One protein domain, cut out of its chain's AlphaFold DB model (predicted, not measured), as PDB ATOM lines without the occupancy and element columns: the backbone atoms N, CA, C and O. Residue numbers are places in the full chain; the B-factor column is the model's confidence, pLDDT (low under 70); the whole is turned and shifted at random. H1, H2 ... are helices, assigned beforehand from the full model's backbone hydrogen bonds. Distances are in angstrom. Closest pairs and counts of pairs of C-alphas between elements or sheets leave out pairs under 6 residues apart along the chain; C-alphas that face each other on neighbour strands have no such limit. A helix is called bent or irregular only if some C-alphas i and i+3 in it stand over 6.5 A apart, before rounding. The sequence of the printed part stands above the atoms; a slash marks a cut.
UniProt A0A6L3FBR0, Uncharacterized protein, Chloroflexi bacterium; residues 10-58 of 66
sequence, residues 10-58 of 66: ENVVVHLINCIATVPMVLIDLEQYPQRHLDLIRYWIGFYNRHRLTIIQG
ATOM      1  N   GLU A  10      12.886 -28.998  53.251       96.88
ATOM      2  CA  GLU A  10      13.822 -27.874  53.313       96.88
ATOM      3  C   GLU A  10      15.037 -28.177  54.196       96.88
ATOM      4  O   GLU A  10      16.168 -27.906  53.790       96.88
ATOM      5  N   ASN A  11      14.834 -28.772  55.376       95.69
ATOM      6  CA  ASN A  11      15.935 -29.139  56.266       95.69
ATOM      7  C   ASN A  11      16.815 -30.218  55.631       95.69
ATOM      8  O   ASN A  11      18.044 -30.118  55.678       95.69
ATOM      9  N   VAL A  12      16.208 -31.204  54.961       95.31
ATOM     10  CA  VAL A  12      16.958 -32.206  54.191       95.31
ATOM     11  C   VAL A  12      17.831 -31.527  53.137       95.31
ATOM     12  O   VAL A  12      19.032 -31.794  53.066       95.31
ATOM     13  N   VAL A  13      17.277 -30.594  52.358       94.88
ATOM     14  CA  VAL A  13      18.031 -29.847  51.338       94.88
ATOM     15  C   VAL A  13      19.157 -29.006  51.948       94.88
ATOM     16  O   VAL A  13      20.240 -28.954  51.363       94.88
ATOM     17  N   VAL A  14      18.958 -28.400  53.122       94.88
ATOM     18  CA  VAL A  14      20.015 -27.663  53.840       94.88
ATOM     19  C   VAL A  14      21.196 -28.573  54.156       94.88
ATOM     20  O   VAL A  14      22.345 -28.189  53.929       94.88
ATOM     21  N   HIS A  15      20.945 -29.797  54.628       92.19
ATOM     22  CA  HIS A  15      22.023 -30.760  54.793       92.19
ATOM     23  C   HIS A  15      22.717 -30.998  53.452       92.19
ATOM     24  O   HIS A  15      23.932 -30.804  53.382       92.19
ATOM     25  N   LEU A  16      21.960 -31.361  52.404       93.12
ATOM     26  CA  LEU A  16      22.469 -31.667  51.057       93.12
ATOM     27  C   LEU A  16      23.395 -30.559  50.530       93.12
ATOM     28  O   LEU A  16      24.553 -30.830  50.213       93.12
ATOM     29  N   ILE A  17      22.950 -29.303  50.534       92.50
ATOM     30  CA  ILE A  17      23.735 -28.186  49.997       92.50
ATOM     31  C   ILE A  17      24.978 -27.866  50.831       92.50
ATOM     32  O   ILE A  17      26.019 -27.526  50.270       92.50
ATOM     33  N   ASN A  18      24.928 -28.055  52.151       92.06
ATOM     34  CA  ASN A  18      26.087 -27.826  53.014       92.06
ATOM     35  C   ASN A  18      27.246 -28.800  52.738       92.06
ATOM     36  O   ASN A  18      28.379 -28.517  53.119       92.06
ATOM     37  N   CYS A  19      27.005 -29.919  52.046       89.44
ATOM     38  CA  CYS A  19      28.069 -30.834  51.619       89.44
ATOM     39  C   CYS A  19      28.519 -30.641  50.164       89.44
ATOM     40  O   CYS A  19      29.311 -31.449  49.679       89.44
ATOM     41  N   ILE A  20      28.043 -29.607  49.460       90.31
ATOM     42  CA  ILE A  20      28.215 -29.466  48.005       90.31
ATOM     43  C   ILE A  20      29.661 -29.625  47.538       90.31
ATOM     44  O   ILE A  20      29.911 -30.345  46.579       90.31
ATOM     45  N   ALA A  21      30.612 -29.015  48.247       88.56
ATOM     46  CA  ALA A  21      32.035 -29.024  47.914       88.56
ATOM     47  C   ALA A  21      32.814 -30.174  48.583       88.56
ATOM     48  O   ALA A  21      34.030 -30.111  48.732       88.56
ATOM     49  N   THR A  22      32.115 -31.219  49.018       86.62
ATOM     50  CA  THR A  22      32.702 -32.412  49.637       86.62
ATOM     51  C   THR A  22      32.320 -33.652  48.838       86.62
ATOM     52  O   THR A  22      31.449 -33.594  47.975       86.62
ATOM     53  N   VAL A  23      32.948 -34.795  49.125       83.69
ATOM     54  CA  VAL A  23      32.461 -36.079  48.605       83.69
ATOM     55  C   VAL A  23      31.167 -36.433  49.352       83.69
ATOM     56  O   VAL A  23      31.228 -36.688  50.558       83.69
ATOM     57  N   PRO A  24      29.997 -36.455  48.686       80.94
ATOM     58  CA  PRO A  24      28.730 -36.663  49.367       80.94
ATOM     59  C   PRO A  24      28.638 -38.103  49.875       80.94
ATOM     60  O   PRO A  24      28.721 -39.058  49.104       80.94
ATOM     61  N   MET A  25      28.428 -38.253  51.182       85.31
ATOM     62  CA  MET A  25      28.151 -39.537  51.825       85.31
ATOM     63  C   MET A  25      26.786 -39.481  52.510       85.31
ATOM     64  O   MET A  25      26.587 -38.724  53.467       85.31
ATOM     65  N   VAL A  26      25.852 -40.301  52.034       84.00
ATOM     66  CA  VAL A  26      24.512 -40.451  52.614       84.00
ATOM     67  C   VAL A  26      24.515 -41.700  53.492       84.00
ATOM     68  O   VAL A  26      24.815 -42.785  53.003       84.00
ATOM     69  N   LEU A  27      24.226 -41.539  54.784       84.62
ATOM     70  CA  LEU A  27      24.226 -42.627  55.765       84.62
ATOM     71  C   LEU A  27      22.825 -42.749  56.371       84.62
ATOM     72  O   LEU A  27      22.581 -42.277  57.477       84.62
ATOM     73  N   ILE A  28      21.901 -43.327  55.607       84.94
ATOM     74  CA  ILE A  28      20.517 -43.555  56.034       84.94
ATOM     75  C   ILE A  28      20.098 -44.986  55.714       84.94
ATOM     76  O   ILE A  28      20.645 -45.605  54.799       84.94
ATOM     77  N   ASP A  29      19.097 -45.477  56.436       88.75
ATOM     78  CA  ASP A  29      18.357 -46.670  56.041       88.75
ATOM     79  C   ASP A  29      17.278 -46.279  55.023       88.75
ATOM     80  O   ASP A  29      16.373 -45.505  55.329       88.75
ATOM     81  N   LEU A  30      17.387 -46.796  53.798       86.50
ATOM     82  CA  LEU A  30      16.478 -46.447  52.706       86.50
ATOM     83  C   LEU A  30      15.042 -46.921  52.953       86.50
ATOM     84  O   LEU A  30      14.122 -46.312  52.416       86.50
ATOM     85  N   GLU A  31      14.837 -47.969  53.754       90.56
ATOM     86  CA  GLU A  31      13.499 -48.505  54.038       90.56
ATOM     87  C   GLU A  31      12.754 -47.683  55.096       90.56
ATOM     88  O   GLU A  31      11.525 -47.706  55.151       90.56
ATOM     89  N   GLN A  32      13.484 -46.928  55.921       91.38
ATOM     90  CA  GLN A  32      12.914 -46.157  57.031       91.38
ATOM     91  C   GLN A  32      12.623 -44.693  56.680       91.38
ATOM     92  O   GLN A  32      12.018 -43.978  57.479       91.38
ATOM     93  N   TYR A  33      13.060 -44.219  55.511       94.69
ATOM     94  CA  TYR A  33      12.925 -42.817  55.121       94.69
ATOM     95  C   TYR A  33      11.766 -42.618  54.143       94.69
ATOM     96  O   TYR A  33      11.534 -43.449  53.264       94.69
ATOM     97  N   PRO A  34      11.041 -41.491  54.244       95.44
ATOM     98  CA  PRO A  34       9.924 -41.228  53.354       95.44
ATOM     99  C   PRO A  34      10.414 -41.002  51.918       95.44
ATOM    100  O   PRO A  34      11.451 -40.373  51.688       95.44
ATOM    101  N   GLN A  35       9.617 -41.442  50.939       95.75
ATOM    102  CA  GLN A  35       9.960 -41.372  49.511       95.75
ATOM    103  C   GLN A  35      10.373 -39.962  49.056       95.75
ATOM    104  O   GLN A  35      11.313 -39.822  48.279       95.75
ATOM    105  N   ARG A  36       9.741 -38.914  49.603       96.62
ATOM    106  CA  ARG A  36      10.100 -37.514  49.325       96.62
ATOM    107  C   ARG A  36      11.574 -37.199  49.633       96.62
ATOM    108  O   ARG A  36      12.244 -36.575  48.817       96.62
ATOM    109  N   HIS A  37      12.130 -37.714  50.735       95.69
ATOM    110  CA  HIS A  37      13.548 -37.524  51.074       95.69
ATOM    111  C   HIS A  37      14.453 -38.309  50.119       95.69
ATOM    112  O   HIS A  37      15.506 -37.818  49.711       95.69
ATOM    113  N   LEU A  38      14.029 -39.512  49.718       95.12
ATOM    114  CA  LEU A  38      14.759 -40.328  48.747       95.12
ATOM    115  C   LEU A  38      14.819 -39.649  47.372       95.12
ATOM    116  O   LEU A  38      15.859 -39.684  46.713       95.12
ATOM    117  N   ASP A  39      13.747 -38.979  46.952       96.69
ATOM    118  CA  ASP A  39      13.715 -38.228  45.695       96.69
ATOM    119  C   ASP A  39      14.645 -37.008  45.722       96.69
ATOM    120  O   ASP A  39      15.360 -36.766  44.743       96.69
ATOM    121  N   LEU A  40      14.737 -36.306  46.859       95.94
ATOM    122  CA  LEU A  40      15.717 -35.232  47.064       95.94
ATOM    123  C   LEU A  40      17.157 -35.756  46.980       95.94
ATOM    124  O   LEU A  40      17.986 -35.164  46.285       95.94
ATOM    125  N   ILE A  41      17.455 -36.894  47.617       93.88
ATOM    126  CA  ILE A  41      18.775 -37.541  47.532       93.88
ATOM    127  C   ILE A  41      19.105 -37.914  46.084       93.88
ATOM    128  O   ILE A  41      20.206 -37.633  45.605       93.88
ATOM    129  N   ARG A  42      18.160 -38.530  45.362       94.31
ATOM    130  CA  ARG A  42      18.346 -38.917  43.955       94.31
ATOM    131  C   ARG A  42      18.635 -37.704  43.079       94.31
ATOM    132  O   ARG A  42      19.564 -37.745  42.268       94.31
ATOM    133  N   TYR A  43      17.877 -36.624  43.259       95.44
ATOM    134  CA  TYR A  43      18.114 -35.370  42.553       95.44
ATOM    135  C   TYR A  43      19.507 -34.810  42.863       95.44
ATOM    136  O   TYR A  43      20.270 -34.509  41.941       95.44
ATOM    137  N   TRP A  44      19.858 -34.730  44.147       93.50
ATOM    138  CA  TRP A  44      21.131 -34.203  44.627       93.50
ATOM    139  C   TRP A  44      22.337 -34.962  44.077       93.50
ATOM    140  O   TRP A  44      23.245 -34.349  43.516       93.50
ATOM    141  N   ILE A  45      22.333 -36.295  44.162       92.44
ATOM    142  CA  ILE A  45      23.406 -37.140  43.622       92.44
ATOM    143  C   ILE A  45      23.528 -36.939  42.106       92.44
ATOM    144  O   ILE A  45      24.638 -36.837  41.577       92.44
ATOM    145  N   GLY A  46      22.400 -36.844  41.397       93.94
ATOM    146  CA  GLY A  46      22.383 -36.557  39.964       93.94
ATOM    147  C   GLY A  46      22.996 -35.195  39.627       93.94
ATOM    148  O   GLY A  46      23.802 -35.097  38.702       93.94
ATOM    149  N   PHE A  47      22.644 -34.153  40.381       94.06
ATOM    150  CA  PHE A  47      23.229 -32.819  40.248       94.06
ATOM    151  C   PHE A  47      24.736 -32.840  40.524       94.06
ATOM    152  O   PHE A  47      25.519 -32.434  39.663       94.06
ATOM    153  N   TYR A  48      25.153 -33.383  41.668       92.31
ATOM    154  CA  TYR A  48      26.560 -33.475  42.045       92.31
ATOM    155  C   TYR A  48      27.375 -34.195  40.969       92.31
ATOM    156  O   TYR A  48      28.378 -33.664  40.504       92.31
ATOM    157  N   ASN A  49      26.921 -35.351  40.478       91.44
ATOM    158  CA  ASN A  49      27.647 -36.100  39.450       91.44
ATOM    159  C   ASN A  49      27.821 -35.322  38.138       91.44
ATOM    160  O   ASN A  49      28.879 -35.429  37.517       91.44
ATOM    161  N   ARG A  50      26.827 -34.518  37.735       94.06
ATOM    162  CA  ARG A  50      26.925 -33.658  36.543       94.06
ATOM    163  C   ARG A  50      27.921 -32.513  36.721       94.06
ATOM    164  O   ARG A  50      28.588 -32.145  35.761       94.06
ATOM    165  N   HIS A  51      28.031 -31.965  37.928       91.94
ATOM    166  CA  HIS A  51      28.794 -30.742  38.191       91.94
ATOM    167  C   HIS A  51      30.080 -30.961  39.000       91.94
ATOM    168  O   HIS A  51      30.813 -30.005  39.245       91.94
ATOM    169  N   ARG A  52      30.408 -32.203  39.382       89.75
ATOM    170  CA  ARG A  52      31.526 -32.530  40.285       89.75
ATOM    171  C   ARG A  52      32.870 -31.958  39.843       89.75
ATOM    172  O   ARG A  52      33.658 -31.570  40.690       89.75
ATOM    173  N   LEU A  53      33.142 -31.899  38.536       89.12
ATOM    174  CA  LEU A  53      34.407 -31.356  38.027       89.12
ATOM    175  C   LEU A  53      34.499 -29.856  38.323       89.12
ATOM    176  O   LEU A  53      35.507 -29.381  38.829       89.12
ATOM    177  N   THR A  54      33.417 -29.118  38.097       91.31
ATOM    178  CA  THR A  54      33.352 -27.693  38.425       91.31
ATOM    179  C   THR A  54      33.384 -27.464  39.932       91.31
ATOM    180  O   THR A  54      34.141 -26.625  40.403       91.31
ATOM    181  N   ILE A  55      32.611 -28.238  40.695       89.25
ATOM    182  CA  ILE A  55      32.460 -28.058  42.144       89.25
ATOM    183  C   ILE A  55      33.737 -28.432  42.915       89.25
ATOM    184  O   ILE A  55      34.120 -27.720  43.836       89.25
ATOM    185  N   ILE A  56      34.392 -29.539  42.549       88.19
ATOM    186  CA  ILE A  56      35.543 -30.081  43.289       88.19
ATOM    187  C   ILE A  56      36.872 -29.634  42.682       88.19
ATOM    188  O   ILE A  56      37.823 -29.377  43.412       88.19
ATOM    189  N   GLN A  57      36.966 -29.556  41.353       83.62
ATOM    190  CA  GLN A  57      38.228 -29.256  40.668       83.62
ATOM    191  C   GLN A  57      38.320 -27.796  40.205       83.62
ATOM    192  O   GLN A  57      39.339 -27.415  39.635       83.62
ATOM    193  N   GLY A  58      37.273 -26.987  40.401       81.88
ATOM    194  CA  GLY A  58      37.233 -25.600  39.926       81.88
ATOM    195  C   GLY A  58      37.215 -25.476  38.400       81.88
ATOM    196  O   GLY A  58      37.483 -24.403  37.865       81.88
TER     197      GLY A  58
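This is residues 10 to 58 of the 66 residues of an uncharacterized protein of Chloroflexi bacterium (UniProt A0A6L3FBR0). A short helix, H1, lies side by side with part of a much longer helix, H2, and the two run the same way. Between them a long stretch without a named element, residues 19 to 34, takes the chain back to where H2 begins, and H2 turns aside near its far end with a kink of 69 degrees near residue 51. The printed part has 49 residues with two named helices, H1 then H2, and no named strand; the class is all helix. It is a rod spanning 36 by 17 by 17 A, only just compact, close to loose, with a radius of gyration of the C-alphas of 11.3 A.

Look first at H1, residues 10 to 18, and then at H2, residues 35 to 57. They touch, and the closest C-alphas, those of Leu 16 and Trp 44, are 7.0 A apart. H2 touches H1 with residues 37 to 44 alone. Their lines stand at a shallow tilt of 20 degrees, and their centres are 11.7 A apart. In H1 every O i to N i+4 pair is within hydrogen-bond range; in H2 17 of 19 are.

Find C-alpha 10 at (13.822, -27.874, 53.313); from there H1 runs 12.3 A to C-alpha 18. Next find C-alpha 35 at (9.960, -41.372, 49.511), where H2 begins, and follow it 32.0 A to C-alpha 57 at (38.228, -29.256, 40.668). H2 is irregular: C-alphas 50 and 53 are 8.0 A apart.

The two C-alphas farthest apart, those of Gln 32 and Gly 58, are 36.1 A from each other. The link from H1 to H2, 16 residues, is long. The printed part has no cut. Its mean pLDDT is 91.2, and no printed residue is under 70.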